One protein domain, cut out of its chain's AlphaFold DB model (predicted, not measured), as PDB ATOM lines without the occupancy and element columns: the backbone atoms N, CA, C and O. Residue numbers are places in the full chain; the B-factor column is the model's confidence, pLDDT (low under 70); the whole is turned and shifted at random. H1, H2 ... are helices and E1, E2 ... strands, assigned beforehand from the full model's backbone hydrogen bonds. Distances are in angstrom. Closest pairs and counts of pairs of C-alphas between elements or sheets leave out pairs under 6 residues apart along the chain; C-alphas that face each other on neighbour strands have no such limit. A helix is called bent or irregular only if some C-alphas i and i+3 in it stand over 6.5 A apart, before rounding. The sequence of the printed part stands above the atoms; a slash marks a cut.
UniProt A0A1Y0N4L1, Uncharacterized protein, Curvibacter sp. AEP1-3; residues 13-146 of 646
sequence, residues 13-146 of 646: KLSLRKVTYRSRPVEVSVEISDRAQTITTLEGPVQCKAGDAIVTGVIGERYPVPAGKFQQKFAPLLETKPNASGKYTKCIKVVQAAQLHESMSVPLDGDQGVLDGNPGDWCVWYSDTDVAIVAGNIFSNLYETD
ATOM      1  N   LYS A  13     -15.568  28.543 -13.670       66.31
ATOM      2  CA  LYS A  13     -16.139  27.202 -13.447       66.31
ATOM      3  C   LYS A  13     -15.081  26.142 -13.151       66.31
ATOM      4  O   LYS A  13     -15.317  25.279 -12.309       66.31
ATOM      5  N   LEU A  14     -13.931  26.192 -13.824       71.25
ATOM      6  CA  LEU A  14     -12.835  25.258 -13.572       71.25
ATOM      7  C   LEU A  14     -12.190  25.509 -12.200       71.25
ATOM      8  O   LEU A  14     -11.793  24.565 -11.520       71.25
ATOM      9  N   SER A  15     -12.146  26.771 -11.760       65.06
ATOM     10  CA  SER A  15     -11.611  27.147 -10.450       65.06
ATOM     11  C   SER A  15     -12.391  26.537  -9.276       65.06
ATOM     12  O   SER A  15     -11.787  26.199  -8.262       65.06
ATOM     13  N   LEU A  16     -13.697  26.295  -9.449       61.91
ATOM     14  CA  LEU A  16     -14.557  25.617  -8.468       61.91
ATOM     15  C   LEU A  16     -14.287  24.107  -8.357       61.91
ATOM     16  O   LEU A  16     -14.807  23.460  -7.454       61.91
ATOM     17  N   ARG A  17     -13.494  23.535  -9.273       67.62
ATOM     18  CA  ARG A  17     -13.122  22.109  -9.301       67.62
ATOM     19  C   ARG A  17     -11.664  21.873  -8.906       67.62
ATOM     20  O   ARG A  17     -11.120  20.805  -9.180       67.62
ATOM     21  N   LYS A  18     -11.002  22.881  -8.332       78.94
ATOM     22  CA  LYS A  18      -9.608  22.775  -7.905       78.94
ATOM     23  C   LYS A  18      -9.487  21.777  -6.762       78.94
ATOM     24  O   LYS A  18     -10.130  21.900  -5.733       78.94
ATOM     25  N   VAL A  19      -8.597  20.819  -6.951       72.38
ATOM     26  CA  VAL A  19      -8.270  19.762  -5.999       72.38
ATOM     27  C   VAL A  19      -6.798  19.923  -5.627       72.38
ATOM     28  O   VAL A  19      -5.974  20.280  -6.473       72.38
ATOM     29  N   THR A  20      -6.449  19.698  -4.361       73.31
ATOM     30  CA  THR A  20      -5.059  19.819  -3.905       73.31
ATOM     31  C   THR A  20      -4.255  18.568  -4.267       73.31
ATOM     32  O   THR A  20      -4.609  17.443  -3.918       73.31
ATOM     33  N   TYR A  21      -3.131  18.773  -4.946       81.25
ATOM     34  CA  TYR A  21      -2.159  17.744  -5.300       81.25
ATOM     35  C   TYR A  21      -0.775  18.118  -4.788       81.25
ATOM     36  O   TYR A  21      -0.477  19.276  -4.508       81.25
ATOM     37  N   ARG A  22       0.124  17.141  -4.741       78.44
ATOM     38  CA  ARG A  22       1.560  17.372  -4.622       78.44
ATOM     39  C   ARG A  22       2.295  16.791  -5.815       78.44
ATOM     40  O   ARG A  22       1.929  15.729  -6.316       78.44
ATOM     41  N   SER A  23       3.354  17.461  -6.251       82.12
ATOM     42  CA  SER A  23       4.236  16.914  -7.276       82.12
ATOM     43  C   SER A  23       5.103  15.790  -6.713       82.12
ATOM     44  O   SER A  23       5.619  15.882  -5.597       82.12
ATOM     45  N   ARG A  24       5.328  14.749  -7.509       77.88
ATOM     46  CA  ARG A  24       6.284  13.688  -7.196       77.88
ATOM     47  C   ARG A  24       7.725  14.173  -7.411       77.88
ATOM     48  O   ARG A  24       7.960  14.998  -8.299       77.88
ATOM     49  N   PRO A  25       8.691  13.672  -6.621       78.69
ATOM     50  CA  PRO A  25      10.101  13.851  -6.929       78.69
ATOM     51  C   PRO A  25      10.416  13.019  -8.170       78.69
ATOM     52  O   PRO A  25      10.264  11.799  -8.166       78.69
ATOM     53  N   VAL A  26      10.796  13.697  -9.243       84.56
ATOM     54  CA  VAL A  26      11.080  13.079 -10.537       84.56
ATOM     55  C   VAL A  26      12.419  13.598 -11.017       84.56
ATOM     56  O   VAL A  26      12.661  14.808 -10.988       84.56
ATOM     57  N   GLU A  27      13.290  12.677 -11.416       88.94
ATOM     58  CA  GLU A  27      14.550  13.029 -12.053       88.94
ATOM     59  C   GLU A  27      14.298  13.501 -13.481       88.94
ATOM     60  O   GLU A  27      13.570  12.866 -14.244       88.94
ATOM     61  N   VAL A  28      14.906  14.626 -13.835       91.25
ATOM     62  CA  VAL A  28      14.791  15.248 -15.151       91.25
ATOM     63  C   VAL A  28      16.168  15.640 -15.664       91.25
ATOM     64  O   VAL A  28      17.083  15.942 -14.890       91.25
ATOM     65  N   SER A  29      16.305  15.654 -16.987       93.94
ATOM     66  CA  SER A  29      17.482  16.223 -17.644       93.94
ATOM     67  C   SER A  29      17.217  17.685 -17.967       93.94
ATOM     68  O   SER A  29      16.136  18.031 -18.442       93.94
ATOM     69  N   VAL A  30      18.193  18.544 -17.686       95.50
ATOM     70  CA  VAL A  30      18.073  19.991 -17.869       95.50
ATOM     71  C   VAL A  30      19.197  20.498 -18.757       95.50
ATOM     72  O   VAL A  30      20.368  20.198 -18.524       95.50
ATOM     73  N   GLU A  31      18.832  21.319 -19.735       95.69
ATOM     74  CA  GLU A  31      19.734  22.105 -20.571       95.69
ATOM     75  C   GLU A  31      19.514  23.594 -20.279       95.69
ATOM     76  O   GLU A  31      18.394  24.082 -20.392       95.69
ATOM     77  N   ILE A  32      20.553  24.334 -19.898       95.25
ATOM     78  CA  ILE A  32      20.458  25.791 -19.756       95.25
ATOM     79  C   ILE A  32      20.646  26.429 -21.132       95.25
ATOM     80  O   ILE A  32      21.704  26.276 -21.741       95.25
ATOM     81  N   SER A  33      19.621  27.132 -21.616       93.88
ATOM     82  CA  SER A  33      19.611  27.725 -22.953       93.88
ATOM     83  C   SER A  33      20.622  28.865 -23.050       93.88
ATOM     84  O   SER A  33      20.616  29.781 -22.229       93.88
ATOM     85  N   ASP A  34      21.465  28.864 -24.076       93.31
ATOM     86  CA  ASP A  34      22.430  29.938 -24.349       93.31
ATOM     87  C   ASP A  34      21.840  31.071 -25.211       93.31
ATOM     88  O   ASP A  34      22.389  32.173 -25.273       93.31
ATOM     89  N   ARG A  35      20.691  30.822 -25.845       93.75
ATOM     90  CA  ARG A  35      20.015  31.742 -26.766       93.75
ATOM     91  C   ARG A  35      18.507  31.773 -26.555       93.75
ATOM     92  O   ARG A  35      17.926  30.863 -25.969       93.75
ATOM     93  N   ALA A  36      17.869  32.825 -27.063       93.12
ATOM     94  CA  ALA A  36      16.416  32.871 -27.150       93.12
ATOM     95  C   ALA A  36      15.924  31.940 -28.271       93.12
ATOM     96  O   ALA A  36      16.468  31.959 -29.376       93.12
ATOM     97  N   GLN A  37      14.915  31.124 -27.985       94.31
ATOM     98  CA  GLN A  37      14.323  30.177 -28.927       94.31
ATOM     99  C   GLN A  37      12.882  29.846 -28.535       94.31
ATOM    100  O   GLN A  37      12.491  30.002 -27.383       94.31
ATOM    101  N   THR A  38      12.087  29.363 -29.483       93.50
ATOM    102  CA  THR A  38      10.758  28.814 -29.196       93.50
ATOM    103  C   THR A  38      10.863  27.300 -29.055       93.50
ATOM    104  O   THR A  38      11.404  26.630 -29.933       93.50
ATOM    105  N   ILE A  39      10.356  26.768 -27.946       94.56
ATOM    106  CA  ILE A  39      10.288  25.330 -27.685       94.56
ATOM    107  C   ILE A  39       8.877  24.859 -28.022       94.56
ATOM    108  O   ILE A  39       7.899  25.406 -27.517       94.56
ATOM    109  N   THR A  40       8.766  23.844 -28.873       91.12
ATOM    110  CA  THR A  40       7.494  23.164 -29.134       91.12
ATOM    111  C   THR A  40       7.196  22.219 -27.973       91.12
ATOM    112  O   THR A  40       7.881  21.205 -27.832       91.12
ATOM    113  N   THR A  41       6.216  22.561 -27.133       89.44
ATOM    114  CA  THR A  41       5.702  21.662 -26.087       89.44
ATOM    115  C   THR A  41       4.511  20.859 -26.621       89.44
ATOM    116  O   THR A  41       4.120  21.023 -27.780       89.44
ATOM    117  N   LEU A  42       3.950  19.960 -25.808       86.00
ATOM    118  CA  LEU A  42       2.770  19.175 -26.193       86.00
ATOM    119  C   LEU A  42       1.508  20.047 -26.290       86.00
ATOM    120  O   LEU A  42       0.626  19.775 -27.096       86.00
ATOM    121  N   GLU A  43       1.458  21.100 -25.482       85.94
ATOM    122  CA  GLU A  43       0.323  22.004 -25.303       85.94
ATOM    123  C   GLU A  43       0.436  23.277 -26.158       85.94
ATOM    124  O   GLU A  43      -0.520  24.041 -26.246       85.94
ATOM    125  N   GLY A  44       1.596  23.540 -26.775       87.06
ATOM    126  CA  GLY A  44       1.797  24.684 -27.665       87.06
ATOM    127  C   GLY A  44       3.246  25.184 -27.753       87.06
ATOM    128  O   GLY A  44       4.141  24.715 -27.049       87.06
ATOM    129  N   PRO A  45       3.539  26.139 -28.650       88.38
ATOM    130  CA  PRO A  45       4.844  26.791 -28.699       88.38
ATOM    131  C   PRO A  45       5.029  27.751 -27.513       88.38
ATOM    132  O   PRO A  45       4.225  28.661 -27.314       88.38
ATOM    133  N   VAL A  46       6.128  27.598 -26.767       91.56
ATOM    134  CA  VAL A  46       6.470  28.450 -25.614       91.56
ATOM    135  C   VAL A  46       7.820  29.132 -25.830       91.56
ATOM    136  O   VAL A  46       8.790  28.514 -26.280       91.56
ATOM    137  N   GLN A  47       7.902  30.422 -25.500       91.62
ATOM    138  CA  GLN A  47       9.138  31.197 -25.620       91.62
ATOM    139  C   GLN A  47      10.143  30.850 -24.510       91.62
ATOM    140  O   GLN A  47       9.803  30.809 -23.330       91.62
ATOM    141  N   CYS A  48      11.406  30.652 -24.888       92.88
ATOM    142  CA  CYS A  48      12.536  30.379 -24.002       92.88
ATOM    143  C   CYS A  48      13.604  31.459 -24.198       92.88
ATOM    144  O   CYS A  48      14.032  31.712 -25.325       92.88
ATOM    145  N   LYS A  49      14.036  32.124 -23.122       93.81
ATOM    146  CA  LYS A  49      15.088  33.150 -23.165       93.81
ATOM    147  C   LYS A  49      16.459  32.526 -22.903       93.81
ATOM    148  O   LYS A  49      16.575  31.446 -22.329       93.81
ATOM    149  N   ALA A  50      17.520  33.235 -23.284       93.25
ATOM    150  CA  ALA A  50      18.867  32.872 -22.852       93.25
ATOM    151  C   ALA A  50      18.938  32.873 -21.311       93.25
ATOM    152  O   ALA A  50      18.485  33.821 -20.667       93.25
ATOM    153  N   GLY A  51      19.493  31.811 -20.733       92.06
ATOM    154  CA  GLY A  51      19.557  31.554 -19.294       92.06
ATOM    155  C   GLY A  51      18.385  30.745 -18.731       92.06
ATOM    156  O   GLY A  51      18.500  30.247 -17.610       92.06
ATOM    157  N   ASP A  52      17.286  30.575 -19.473       93.94
ATOM    158  CA  ASP A  52      16.188  29.706 -19.045       93.94
ATOM    159  C   ASP A  52      16.589  28.229 -19.126       93.94
ATOM    160  O   ASP A  52      17.424  27.821 -19.938       93.94
ATOM    161  N   ALA A  53      15.975  27.410 -18.278       95.00
ATOM    162  CA  ALA A  53      16.198  25.974 -18.255       95.00
ATOM    163  C   ALA A  53      15.213  25.273 -19.195       95.00
ATOM    164  O   ALA A  53      14.005  25.394 -19.028       95.00
ATOM    165  N   ILE A  54      15.704  24.498 -20.152       96.25
ATOM    166  CA  ILE A  54      14.902  23.584 -20.963       96.25
ATOM    167  C   ILE A  54      14.911  22.235 -20.258       96.25
ATOM    168  O   ILE A  54      15.946  21.575 -20.154       96.25
ATOM    169  N   VAL A  55      13.751  21.840 -19.747       94.88
ATOM    170  CA  VAL A  55      13.582  20.599 -18.995       94.88
ATOM    171  C   VAL A  55      13.067  19.518 -19.933       94.88
ATOM    172  O   VAL A  55      12.109  19.745 -20.670       94.88
ATOM    173  N   THR A  56      13.692  18.345 -19.887       94.56
ATOM    174  CA  THR A  56      13.186  17.120 -20.510       94.56
ATOM    175  C   THR A  56      12.457  16.293 -19.459       94.56
ATOM    176  O   THR A  56      13.064  15.864 -18.474       94.56
ATOM    177  N   GLY A  57      11.152  16.115 -19.653       87.38
ATOM    178  CA  GLY A  57      10.275  15.387 -18.747       87.38
ATOM    179  C   GLY A  57      10.271  13.871 -18.964       87.38
ATOM    180  O   GLY A  57      11.152  13.305 -19.611       87.38
ATOM    181  N   VAL A  58       9.298  13.202 -18.346       81.69
ATOM    182  CA  VAL A  58       9.299  11.740 -18.139       81.69
ATOM    183  C   VAL A  58       9.026  10.931 -19.397       81.69
ATOM    184  O   VAL A  58       9.433   9.774 -19.468       81.69
ATOM    185  N   ILE A  59       8.357  11.522 -20.383       84.12
ATOM    186  CA  ILE A  59       8.077  10.887 -21.674       84.12
ATOM    187  C   ILE A  59       8.900  11.516 -22.808       84.12
ATOM    188  O   ILE A  59       8.628  11.273 -23.982       84.12
ATOM    189  N   GLY A  60       9.929  12.300 -22.466       87.31
ATOM    190  CA  GLY A  60      10.809  12.979 -23.418       87.31
ATOM    191  C   GLY A  60      10.287  14.335 -23.899       87.31
ATOM    192  O   GLY A  60      10.914  14.962 -24.755       87.31
ATOM    193  N   GLU A  61       9.173  14.810 -23.345       91.25
ATOM    194  CA  GLU A  61       8.631  16.137 -23.605       91.25
ATOM    195  C   GLU A  61       9.618  17.224 -23.166       91.25
ATOM    196  O   GLU A  61      10.307  17.082 -22.154       91.25
ATOM    197  N   ARG A  62       9.702  18.320 -23.925       94.00
ATOM    198  CA  ARG A  62      10.584  19.449 -23.610       94.00
ATOM    199  C   ARG A  62       9.759  20.691 -23.338       94.00
ATOM    200  O   ARG A  62       8.879  21.022 -24.124       94.00
ATOM    201  N   TYR A  63      10.078  21.392 -22.257       93.00
ATOM    202  CA  TYR A  63       9.426  22.651 -21.908       93.00
ATOM    203  C   TYR A  63      10.415  23.621 -21.249       93.00
ATOM    204  O   TYR A  63      11.297  23.191 -20.496       93.00
ATOM    205  N   PRO A  64      10.308  24.930 -21.528       94.44
ATOM    206  CA  PRO A  64      11.163  25.924 -20.907       94.44
ATOM    207  C   PRO A  64      10.651  26.295 -19.509       94.44
ATOM    208  O   PRO A  64       9.452  26.390 -19.255       94.44
ATOM    209  N   VAL A  65      11.579  26.533 -18.590       92.19
ATOM    210  CA  VAL A  65      11.335  27.004 -17.229       92.19
ATOM    211  C   VAL A  65      12.178  28.257 -17.011       92.19
ATOM    212  O   VAL A  65      13.408  28.178 -17.085       92.19
ATOM    213  N   PRO A  66      11.553  29.407 -16.695       91.31
ATOM    214  CA  PRO A  66      12.284  30.646 -16.477       91.31
ATOM    215  C   PRO A  66      13.368  30.508 -15.408       91.31
ATOM    216  O   PRO A  66      13.112  29.919 -14.352       91.31
ATOM    217  N   ALA A  67      14.540  31.110 -15.629       89.81
ATOM    218  CA  ALA A  67      15.698  30.987 -14.732       89.81
ATOM    219  C   ALA A  67      15.358  31.273 -13.252       89.81
ATOM    220  O   ALA A  67      15.738  30.519 -12.354       89.81
ATOM    221  N   GLY A  68      14.558  32.316 -12.992       86.56
ATOM    222  CA  GLY A  68      14.127  32.685 -11.636       86.56
ATOM    223  C   GLY A  68      13.184  31.674 -10.967       86.56
ATOM    224  O   GLY A  68      13.160  31.572  -9.742       86.56
ATOM    225  N   LYS A  69      12.430  30.892 -11.753       87.44
ATOM    226  CA  LYS A  69      11.552  29.818 -11.258       87.44
ATOM    227  C   LYS A  69      12.297  28.482 -11.143       87.44
ATOM    228  O   LYS A  69      11.903  27.648 -10.326       87.44
ATOM    229  N   PHE A  70      13.360  28.273 -11.924       90.38
ATOM    230  CA  PHE A  70      14.066  26.994 -12.022       90.38
ATOM    231  C   PHE A  70      14.592  26.498 -10.668       90.38
ATOM    232  O   PHE A  70      14.228  25.406 -10.238       90.38
ATOM    233  N   GLN A  71      15.333  27.335  -9.936       86.25
ATOM    234  CA  GLN A  71      15.904  26.968  -8.628       86.25
ATOM    235  C   GLN A  71      14.846  26.661  -7.559       86.25
ATOM    236  O   GLN A  71      15.109  25.946  -6.598       86.25
ATOM    237  N   GLN A  72      13.633  27.192  -7.717       85.62
ATOM    238  CA  GLN A  72      12.525  26.900  -6.811       85.62
ATOM    239  C   GLN A  72      11.828  25.582  -7.158       85.62
ATOM    240  O   GLN A  72      11.138  25.013  -6.312       85.62
ATOM    241  N   LYS A  73      11.917  25.144  -8.420       87.19
ATOM    242  CA  LYS A  73      11.228  23.957  -8.942       87.19
ATOM    243  C   LYS A  73      12.140  22.728  -8.990       87.19
ATOM    244  O   LYS A  73      11.609  21.621  -8.962       87.19
ATOM    245  N   PHE A  74      13.463  22.894  -9.008       90.94
ATOM    246  CA  PHE A  74      14.416  21.797  -9.190       90.94
ATOM    247  C   PHE A  74      15.643  21.925  -8.284       90.94
ATOM    248  O   PHE A  74      16.214  23.004  -8.142       90.94
ATOM    249  N   ALA A  75      16.075  20.795  -7.723       89.25
ATOM    250  CA  ALA A  75      17.311  20.665  -6.960       89.25
ATOM    251  C   ALA A  75      18.333  19.825  -7.750       89.25
ATOM    252  O   ALA A  75      17.954  18.807  -8.335       89.25
ATOM    253  N   PRO A  76      19.614  20.230  -7.812       91.44
ATOM    254  CA  PRO A  76      20.636  19.468  -8.524       91.44
ATOM    255  C   PRO A  76      20.895  18.120  -7.843       91.44
ATOM    256  O   PRO A  76      20.909  18.029  -6.614       91.44
ATOM    257  N   LEU A  77      21.130  17.074  -8.639       88.88
ATOM    258  CA  LEU A  77      21.675  15.812  -8.131       88.88
ATOM    259  C   LEU A  77      23.175  15.964  -7.832       88.88
ATOM    260  O   LEU A  77      23.809  16.881  -8.344       88.88
ATOM    261  N   LEU A  78      23.738  15.071  -7.008       78.50
ATOM    262  CA  LEU A  78      25.111  15.153  -6.463       78.50
ATOM    263  C   LEU A  78      26.211  15.449  -7.504       78.50
ATOM    264  O   LEU A  78      27.211  16.080  -7.171       78.50
ATOM    265  N   GLU A  79      26.028  15.018  -8.751       81.19
ATOM    266  CA  GLU A  79      26.989  15.186  -9.848       81.19
ATOM    267  C   GLU A  79      26.815  16.506 -10.628       81.19
ATOM    268  O   GLU A  79      27.702  16.912 -11.381       81.19
ATOM    269  N   THR A  80      25.691  17.202 -10.446       87.50
ATOM    270  CA  THR A  80      25.322  18.408 -11.194       87.50
ATOM    271  C   THR A  80      25.604  19.662 -10.368       87.50
ATOM    272  O   THR A  80      25.145  19.807  -9.237       87.50
ATOM    273  N   LYS A  81      26.329  20.631 -10.941       87.62
ATOM    274  CA  LYS A  81      26.491  21.948 -10.304       87.62
ATOM    275  C   LYS A  81      25.173  22.734 -10.370       87.62
ATOM    276  O   LYS A  81      24.509  22.684 -11.405       87.62
ATOM    277  N   PRO A  82      24.810  23.511  -9.331       85.50
ATOM    278  CA  PRO A  82      23.649  24.394  -9.394       85.50
ATOM    279  C   PRO A  82      23.700  25.307 -10.630       85.50
ATOM    280  O   PRO A  82      24.736  25.911 -10.903       85.50
ATOM    281  N   ASN A  83      22.581  25.423 -11.352       85.88
ATOM    282  CA  ASN A  83      22.431  26.211 -12.588       85.88
ATOM    283  C   ASN A  83      23.309  25.772 -13.772       85.88
ATOM    284  O   ASN A  83      23.489  26.544 -14.709       85.88
ATOM    285  N   ALA A  84      23.862  24.561 -13.752       90.81
ATOM    286  CA  ALA A  84      24.491  23.961 -14.925       90.81
ATOM    287  C   ALA A  84      23.537  22.968 -15.597       90.81
ATOM    288  O   ALA A  84      22.678  22.392 -14.927       90.81
ATOM    289  N   SER A  85      23.713  22.728 -16.897       93.12
ATOM    290  CA  SER A  85      23.056  21.607 -17.576       93.12
ATOM    291  C   SER A  85      23.462  20.286 -16.914       93.12
ATOM    292  O   SER A  85      24.624  20.103 -16.545       93.12
ATOM    293  N   GLY A  86      22.516  19.368 -16.743       93.50
ATOM    294  CA  GLY A  86      22.747  18.107 -16.042       93.50
ATOM    295  C   GLY A  86      21.464  17.493 -15.499       93.50
ATOM    296  O   GLY A  86      20.363  17.840 -15.930       93.50
ATOM    297  N   LYS A  87      21.603  16.568 -14.545       92.94
ATOM    298  CA  LYS A  87      20.458  15.907 -13.910       92.94
ATOM    299  C   LYS A  87      19.994  16.663 -12.668       92.94
ATOM    300  O   LYS A  87      20.806  17.029 -11.812       92.94
ATOM    301  N   TYR A  88      18.685  16.839 -12.558       93.50
ATOM    302  CA  TYR A  88      18.018  17.487 -11.433       93.50
ATOM    303  C   TYR A  88      16.871  16.620 -10.931       93.50
ATOM    304  O   TYR A  88      16.337  15.800 -11.670       93.50
ATOM    305  N   THR A  89      16.453  16.840  -9.689       89.94
ATOM    306  CA  THR A  89      15.208  16.294  -9.149       89.94
ATOM    307  C   THR A  89      14.191  17.412  -8.944       89.94
ATOM    308  O   THR A  89      14.530  18.496  -8.456       89.94
ATOM    309  N   LYS A  90      12.938  17.180  -9.340       87.69
ATOM    310  CA  LYS A  90      11.839  18.122  -9.104       87.69
ATOM    311  C   LYS A  90      11.598  18.271  -7.598       87.69
ATOM    312  O   LYS A  90      11.358  17.288  -6.899       87.69
ATOM    313  N   CYS A  91      11.617  19.507  -7.106       83.62
ATOM    314  CA  CYS A  91      11.236  19.824  -5.735       83.62
ATOM    315  C   CYS A  91       9.746  19.520  -5.534       83.62
ATOM    316  O   CYS A  91       8.909  19.889  -6.361       83.62
ATOM    317  N   ILE A  92       9.404  18.873  -4.420       80.50
ATOM    318  CA  ILE A  92       8.012  18.575  -4.074       80.50
ATOM    319  C   ILE A  92       7.295  19.892  -3.756       80.50
ATOM    320  O   ILE A  92       7.691  20.606  -2.834       80.50
ATOM    321  N   LYS A  93       6.233  20.200  -4.503       81.25
ATOM    322  CA  LYS A  93       5.346  21.341  -4.255       81.25
ATOM    323  C   LYS A  93       3.901  20.886  -4.166       81.25
ATOM    324  O   LYS A  93       3.499  19.976  -4.887       81.25
ATOM    325  N   VAL A  94       3.139  21.550  -3.303       78.62
ATOM    326  CA  VAL A  94       1.677  21.470  -3.292       78.62
ATOM    327  C   VAL A  94       1.150  22.397  -4.386       78.62
ATOM    328  O   VAL A  94       1.644  23.515  -4.535       78.62
ATOM    329  N   VAL A  95       0.206  21.908  -5.180       85.06
ATOM    330  CA  VAL A  95      -0.433  22.617  -6.291       85.06
ATOM    331  C   VAL A  95      -1.934  22.386  -6.229       85.06
ATOM    332  O   VAL A  95      -2.388  21.388  -5.673       85.06
ATOM    333  N   GLN A  96      -2.706  23.273  -6.839       86.19
ATOM    334  CA  GLN A  96      -4.105  22.987  -7.141       86.19
ATOM    335  C   GLN A  96      -4.195  22.477  -8.575       86.19
ATOM    336  O   GLN A  96      -3.449  22.942  -9.434       86.19
ATOM    337  N   ALA A  97      -5.082  21.528  -8.854       88.19
ATOM    338  CA  ALA A  97      -5.321  21.072 -10.215       88.19
ATOM    339  C   ALA A  97      -6.773  20.655 -10.438       88.19
ATOM    340  O   ALA A  97      -7.456  20.240  -9.505       88.19
ATOM    341  N   ALA A  98      -7.229  20.757 -11.680       85.56
ATOM    342  CA  ALA A  98      -8.570  20.384 -12.106       85.56
ATOM    343  C   ALA A  98      -8.491  19.747 -13.494       85.56
ATOM    344  O   ALA A  98      -7.785  20.253 -14.372       85.56
ATOM    345  N   GLN A  99      -9.216  18.646 -13.685       84.56
ATOM    346  CA  GLN A  99      -9.304  18.000 -14.987       84.56
ATOM    347  C   GLN A  99     -10.198  18.824 -15.918       84.56
ATOM    348  O   GLN A  99     -11.277  19.281 -15.538       84.56
ATOM    349  N   LEU A 100      -9.737  19.012 -17.148       85.44
ATOM    350  CA  LEU A 100     -10.483  19.641 -18.220       85.44
ATOM    351  C   LEU A 100     -11.528  18.657 -18.746       85.44
ATOM    352  O   LEU A 100     -11.216  17.513 -19.068       85.44
ATOM    353  N   HIS A 101     -12.773  19.107 -18.860       79.06
ATOM    354  CA  HIS A 101     -13.852  18.340 -19.503       79.06
ATOM    355  C   HIS A 101     -14.211  18.884 -20.888       79.06
ATOM    356  O   HIS A 101     -14.897  18.224 -21.661       79.06
ATOM    357  N   GLU A 102     -13.724  20.079 -21.199       81.50
ATOM    358  CA  GLU A 102     -13.891  20.786 -22.460       81.50
ATOM    359  C   GLU A 102     -12.523  21.359 -22.844       81.50
ATOM    360  O   GLU A 102     -11.683  21.592 -21.967       81.50
ATOM    361  N   SER A 103     -12.284  21.574 -24.138       87.75
ATOM    362  CA  SER A 103     -11.043  22.206 -24.586       87.75
ATOM    363  C   SER A 103     -10.921  23.622 -24.021       87.75
ATOM    364  O   SER A 103     -11.895  24.374 -23.978       87.75
ATOM    365  N   MET A 104      -9.715  23.993 -23.597       88.31
ATOM    366  CA  MET A 104      -9.430  25.273 -22.951       88.31
ATOM    367  C   MET A 104      -8.068  25.797 -23.384       88.31
ATOM    368  O   MET A 104      -7.107  25.038 -23.447       88.31
ATOM    369  N   SER A 105      -7.976  27.112 -23.563       88.44
ATOM    370  CA  SER A 105      -6.711  27.816 -23.772       88.44
ATOM    371  C   SER A 105      -6.398  28.705 -22.567       88.44
ATOM    372  O   SER A 105      -7.251  29.477 -22.120       88.44
ATOM    373  N   VAL A 106      -5.176  28.617 -22.043       86.31
ATOM    374  CA  VAL A 106      -4.698  29.416 -20.904       86.31
ATOM    375  C   VAL A 106      -3.498  30.262 -21.345       86.31
ATOM    376  O   VAL A 106      -2.472  29.700 -21.730       86.31
ATOM    377  N   PRO A 107      -3.584  31.605 -21.300       85.75
ATOM    378  CA  PRO A 107      -2.439  32.460 -21.588       85.75
ATOM    379  C   PRO A 107      -1.408  32.379 -20.456       85.75
ATOM    380  O   PRO A 107      -1.764  32.381 -19.277       85.75
ATOM    381  N   LEU A 108      -0.127  32.331 -20.818       81.94
ATOM    382  CA  LEU A 108       0.986  32.374 -19.872       81.94
ATOM    383  C   LEU A 108       1.425  33.816 -19.598       81.94
ATOM    384  O   LEU A 108       1.402  34.673 -20.482       81.94
ATOM    385  N   ASP A 109       1.888  34.062 -18.371       80.50
ATOM    386  CA  ASP A 109       2.407  35.362 -17.939       80.50
ATOM    387  C   ASP A 109       3.579  35.848 -18.818       80.50
ATOM    388  O   ASP A 109       4.497  35.093 -19.153       80.50
ATOM    389  N   GLY A 110       3.598  37.150 -19.123       71.50
ATOM    390  CA  GLY A 110       4.748  37.834 -19.729       71.50
ATOM    391  C   GLY A 110       5.058  37.450 -21.181       71.50
ATOM    392  O   GLY A 110       6.233  37.265 -21.509       71.50
ATOM    393  N   ASP A 111       4.026  37.333 -22.026       73.12
ATOM    394  CA  ASP A 111       4.102  36.985 -23.458       73.12
ATOM    395  C   ASP A 111       4.778  35.627 -23.745       73.12
ATOM    396  O   ASP A 111       5.338  35.401 -24.820       73.12
ATOM    397  N   GLN A 112       4.742  34.695 -22.785       78.81
ATOM    398  CA  GLN A 112       5.360  33.369 -22.933       78.81
ATOM    399  C   GLN A 112       4.637  32.463 -23.938       78.81
ATOM    400  O   GLN A 112       5.263  31.547 -24.477       78.81
ATOM    401  N   GLY A 113       3.358  32.729 -24.205       84.69
ATOM    402  CA  GLY A 113       2.531  31.981 -25.145       84.69
ATOM    403  C   GLY A 113       1.147  31.671 -24.581       84.69
ATOM    404  O   GLY A 113       0.733  32.225 -23.562       84.69
ATOM    405  N   VAL A 114       0.440  30.774 -25.259       87.62
ATOM    406  CA  VAL A 114      -0.850  30.218 -24.839       87.62
ATOM    407  C   VAL A 114      -0.692  28.704 -24.795       87.62
ATOM    408  O   VAL A 114      -0.093  28.133 -25.703       87.62
ATOM    409  N   LEU A 115      -1.181  28.076 -23.727       89.19
ATOM    410  CA  LEU A 115      -1.263  26.623 -23.617       89.19
ATOM    411  C   LEU A 115      -2.672  26.175 -23.974       89.19
ATOM    412  O   LEU A 115      -3.632  26.689 -23.398       89.19
ATOM    413  N   ASP A 116      -2.783  25.199 -24.865       90.50
ATOM    414  CA  ASP A 116      -4.042  24.568 -25.237       90.50
ATOM    415  C   ASP A 116      -4.168  23.201 -24.556       90.50
ATOM    416  O   ASP A 116      -3.237  22.394 -24.552       90.50
ATOM    417  N   GLY A 117      -5.329  22.941 -23.961       90.75
ATOM    418  CA  GLY A 117      -5.660  21.686 -23.300       90.75
ATOM    419  C   GLY A 117      -6.923  21.069 -23.865       90.75
ATOM    420  O   GLY A 117      -7.869  21.769 -24.234       90.75
ATOM    421  N   ASN A 118      -6.940  19.744 -23.909       90.75
ATOM    422  CA  ASN A 118      -8.061  18.946 -24.379       90.75
ATOM    423  C   ASN A 118      -8.844  18.341 -23.203       90.75
ATOM    424  O   ASN A 118      -8.325  18.256 -22.085       90.75
ATOM    425  N   PRO A 119     -10.083  17.869 -23.432       85.38
ATOM    426  CA  PRO A 119     -10.789  17.051 -22.455       85.38
ATOM    427  C   PRO A 119      -9.918  15.875 -21.991       85.38
ATOM    428  O   PRO A 119      -9.384  15.128 -22.807       85.38
ATOM    429  N   GLY A 120      -9.784  15.712 -20.677       79.44
ATOM    430  CA  GLY A 120      -8.926  14.710 -20.046       79.44
ATOM    431  C   GLY A 120      -7.579  15.245 -19.547       79.44
ATOM    432  O   GLY A 120      -7.016  14.639 -18.628       79.44
ATOM    433  N   ASP A 121      -7.104  16.375 -20.076       89.31
ATOM    434  CA  ASP A 121      -5.900  17.061 -19.595       89.31
ATOM    435  C   ASP A 121      -6.169  17.792 -18.278       89.31
ATOM    436  O   ASP A 121      -7.305  17.909 -17.824       89.31
ATOM    437  N   TRP A 122      -5.115  18.267 -17.626       90.88
ATOM    438  CA  TRP A 122      -5.199  18.894 -16.314       90.88
ATOM    439  C   TRP A 122      -4.677  20.313 -16.357       90.88
ATOM    440  O   TRP A 122      -3.545  20.554 -16.765       90.88
ATOM    441  N   CYS A 123      -5.476  21.246 -15.853       91.88
ATOM    442  CA  CYS A 123      -4.999  22.576 -15.521       91.88
ATOM    443  C   CYS A 123      -4.402  22.544 -14.111       91.88
ATOM    444  O   CYS A 123      -5.034  22.032 -13.185       91.88
ATOM    445  N   VAL A 124      -3.182  23.053 -13.950       91.50
ATOM    446  CA  VAL A 124      -2.400  23.019 -12.710       91.50
ATOM    447  C   VAL A 124      -1.991  24.434 -12.328       91.50
ATOM    448  O   VAL A 124      -1.294  25.105 -13.084       91.50
ATOM    449  N   TRP A 125      -2.363  24.860 -11.126       90.62
ATOM    450  CA  TRP A 125      -2.024  26.155 -10.547       90.62
ATOM    451  C   TRP A 125      -0.914  25.993  -9.509       90.62
ATOM    452  O   TRP A 125      -1.093  25.352  -8.470       90.62
ATOM    453  N   TYR A 126       0.238  26.602  -9.784       85.06
ATOM    454  CA  TYR A 126       1.337  26.756  -8.825       85.06
ATOM    455  C   TYR A 126       1.206  28.049  -8.003       85.06
ATOM    456  O   TYR A 126       1.758  28.135  -6.907       85.06
ATOM    457  N   SER A 127       0.502  29.046  -8.543       82.38
ATOM    458  CA  SER A 127       0.040  30.270  -7.881       82.38
ATOM    459  C   SER A 127      -1.138  30.852  -8.675       82.38
ATOM    460  O   SER A 127      -1.514  30.297  -9.709       82.38
ATOM    461  N   ASP A 128      -1.686  31.989  -8.241       78.38
ATOM    462  CA  ASP A 128      -2.768  32.680  -8.960       78.38
ATOM    463  C   ASP A 128      -2.380  33.125 -10.382       78.38
ATOM    464  O   ASP A 128      -3.257  33.328 -11.216       78.38
ATOM    465  N   THR A 129      -1.077  33.241 -10.677       80.06
ATOM    466  CA  THR A 129      -0.565  33.657 -11.997       80.06
ATOM    467  C   THR A 129       0.342  32.619 -12.677       80.06
ATOM    468  O   THR A 129       0.691  32.771 -13.843       80.06
ATOM    469  N   ASP A 130       0.731  31.537 -11.988       84.94
ATOM    470  CA  ASP A 130       1.568  30.462 -12.546       84.94
ATOM    471  C   ASP A 130       0.711  29.224 -12.816       84.94
ATOM    472  O   ASP A 130       0.463  28.418 -11.915       84.94
ATOM    473  N   VAL A 131       0.268  29.076 -14.067       87.94
ATOM    474  CA  VAL A 131      -0.635  28.008 -14.513       87.94
ATOM    475  C   VAL A 131       0.023  27.178 -15.608       87.94
ATOM    476  O   VAL A 131       0.771  27.704 -16.429       87.94
ATOM    477  N   ALA A 132      -0.241  25.877 -15.619       90.31
ATOM    478  CA  ALA A 132       0.184  24.964 -16.671       90.31
ATOM    479  C   ALA A 132      -0.967  24.049 -17.090       90.31
ATOM    480  O   ALA A 132      -1.822  23.715 -16.273       90.31
ATOM    481  N   ILE A 133      -0.941  23.600 -18.340       92.06
ATOM    482  CA  ILE A 133      -1.732  22.462 -18.803       92.06
ATOM    483  C   ILE A 133      -0.797  21.256 -18.853       92.06
ATOM    484  O   ILE A 133       0.357  21.377 -19.257       92.06
ATOM    485  N   VAL A 134      -1.264  20.121 -18.346       90.25
ATOM    486  CA  VAL A 134      -0.503  18.875 -18.264       90.25
ATOM    487  C   VAL A 134      -1.369  17.757 -18.814       90.25
ATOM    488  O   VAL A 134      -2.474  17.536 -18.316       90.25
ATOM    489  N   ALA A 135      -0.857  17.023 -19.800       87.38
ATOM    490  CA  ALA A 135      -1.566  15.880 -20.364       87.38
ATOM    491  C   ALA A 135      -1.985  14.870 -19.279       87.38
ATOM    492  O   ALA A 135      -1.226  14.607 -18.342       87.38
ATOM    493  N   GLY A 136      -3.176  14.276 -19.400       79.56
ATOM    494  CA  GLY A 136      -3.748  13.418 -18.346       79.56
ATOM    495  C   GLY A 136      -2.856  12.253 -17.897       79.56
ATOM    496  O   GLY A 136      -2.739  11.973 -16.702       79.56
ATOM    497  N   ASN A 137      -2.160  11.617 -18.838       77.69
ATOM    498  CA  ASN A 137      -1.195  10.546 -18.573       77.69
ATOM    499  C   ASN A 137       0.110  11.041 -17.919       77.69
ATOM    500  O   ASN A 137       0.742  10.301 -17.170       77.69
ATOM    501  N   ILE A 138       0.534  12.277 -18.187       84.06
ATOM    502  CA  ILE A 138       1.684  12.900 -17.523       84.06
ATOM    503  C   ILE A 138       1.277  13.323 -16.110       84.06
ATOM    504  O   ILE A 138       2.030  13.119 -15.159       84.06
ATOM    505  N   PHE A 139       0.069  13.867 -15.946       84.75
ATOM    506  CA  PHE A 139      -0.426  14.345 -14.664       84.75
ATOM    507  C   PHE A 139      -0.461  13.227 -13.616       84.75
ATOM    508  O   PHE A 139       0.091  13.398 -12.531       84.75
ATOM    509  N   SER A 140      -1.006  12.056 -13.955       73.56
ATOM    510  CA  SER A 140      -1.044  10.888 -13.058       73.56
ATOM    511  C   SER A 140       0.344  10.348 -12.675       73.56
ATOM    512  O   SER A 140       0.515   9.736 -11.614       73.56
ATOM    513  N   ASN A 141       1.357  10.603 -13.510       75.25
ATOM    514  CA  ASN A 141       2.748  10.248 -13.244       75.25
ATOM    515  C   ASN A 141       3.476  11.292 -12.392       75.25
ATOM    516  O   ASN A 141       4.341  10.927 -11.595       75.25
ATOM    517  N   LEU A 142       3.135  12.575 -12.542       80.12
ATOM    518  CA  LEU A 142       3.831  13.692 -11.901       80.12
ATOM    519  C   LEU A 142       3.159  14.207 -10.627       80.12
ATOM    520  O   LEU A 142       3.831  14.888  -9.850       80.12
ATOM    521  N   TYR A 143       1.880  13.915 -10.405       81.06
ATOM    522  CA  TYR A 143       1.092  14.445  -9.297       81.06
ATOM    523  C   TYR A 143       0.320  13.347  -8.568       81.06
ATOM    524  O   TYR A 143      -0.047  12.318  -9.127       81.06
ATOM    525  N   GLU A 144       0.070  13.574  -7.284       74.88
ATOM    526  CA  GLU A 144      -0.770  12.718  -6.449       74.88
ATOM    527  C   GLU A 144      -1.480  13.553  -5.384       74.88
ATOM    528  O   GLU A 144      -0.938  14.569  -4.947       74.88
ATOM    529  N   THR A 145      -2.679  13.155  -4.952       75.69
ATOM    530  CA  THR A 145      -3.326  13.830  -3.815       75.69
ATOM    531  C   THR A 145      -2.525  13.569  -2.539       75.69
ATOM    532  O   THR A 145      -1.944  12.492  -2.349       75.69
ATOM    533  N   ASP A 146      -2.441  14.572  -1.669       76.81
ATOM    534  CA  ASP A 146      -1.649  14.512  -0.438       76.81
ATOM    535  C   ASP A 146      -2.452  14.052   0.789       76.81
ATOM    536  O   ASP A 146      -1.875  13.952   1.876       76.81
TER     537      ASP A 146
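Overview. This is residues 13 to 146 of the 646 residues of an uncharacterized protein of Curvibacter sp. AEP1-3 (UniProt A0A1Y0N4L1). Two similar lobes stand next to each other, each a strongly twisted, curled sheet of five strands with a two-strand hairpin partly face to face with it and a short helix on it. One lobe holds E1, E9 to E14 and H2, the other E2 to E8 and H1; the links E1 to E2 and E8 to E9 run between them. There are 134 printed residues with fourteen named strands and two named helices, in the order E1 to E6, H1, E7 to E13, H2, E14: mostly strand. The larger sheets run E13 E12 E9 E1 E14 and E6 E5 E2 E8 E7, all antiparallel. The whole is compact, with a radius of gyration of the C-alphas of 14.4 A and spans of 42 by 32 by 25 A.

Arrangement. Start at E1, residues 19 to 23, whose antiparallel neighbours within hydrogen-bond range are E9, residues 94 to 99 (N 21 to O 95, 2.8 A), and E14, residues 143 to 145 (N 22 to O 144, 2.8 A). E9 also neighbours E12, residues 122 to 125 (N 98 to O 123, 3.0 A), which forms a hairpin with E13, residues 131 to 134 (N 124 to O 132, 2.8 A). Go on to E2, residues 27 to 32, beside E5, residues 53 to 56 (N 54 to O 31, 2.7 A), and E8, residues 86 to 90 (N 28 to O 88, 2.8 A). E5 and E6, residues 62 to 65, form a hairpin (N 65 to O 53, 2.7 A), as do E7, residues 74 to 76, and E8 (N 89 to O 75, 2.8 A). The hairpin of E3, residues 37 to 40, and E4, residues 45 to 48 (N 48 to O 37, 2.8 A), is face to face with this sheet; the closest C-alphas of E4 and E6, Cys 48 and Pro 64, are 5.6 A apart. The hairpin of E10, residues 104 to 107, and E11, residues 114 to 117 (N 106 to O 115, 2.8 A), is face to face with the first sheet; the closest C-alphas of E11 and E13, Gly 117 and Ile 133, are 6.0 A apart. The four are a stack of sheets, here face to face in two pairs. H1, residues 67 to 73, is on the sheet of E5 at a height of 7.8 A, only just over none of its strands, with 2 C-alphas on E6 and 2 on E5. H2, residues 136 to 142, is on the sheet of E12 at a height of 7.8 A, only just over E12 with 3 C-alphas, and along the strands at 5 degrees to E12 on the local plane. H1 has 1 of 3 O i to N i+4 pairs within range and 3 of 4 O i to N i+3 pairs; H2 has 2 of 3 O i to N i+4 pairs.

Along the chain. Find C-alpha 19 at (-8.270, 19.762, -5.999); from there E1 runs 12.9 A. E2 runs 16.0 A from C-alpha 27 at (14.550, 13.029, -12.053), and E9 runs 16.4 A. H1 is irregular, but only just: C-alphas 68 and 71 are 6.7 A apart. E14 ends at C-alpha 145, (-3.326, 13.830, -3.815).

Size, cuts and confidence. Look for the two C-alphas farthest apart at Lys 13 and Glu 79, 44.9 A. The printed part has no cut and no long link; the links E7 to E8 and E10 to E11 are short but not tight. Mean pLDDT of the printed part is 86.0, and residues 13 and 15 to 17 are under 70.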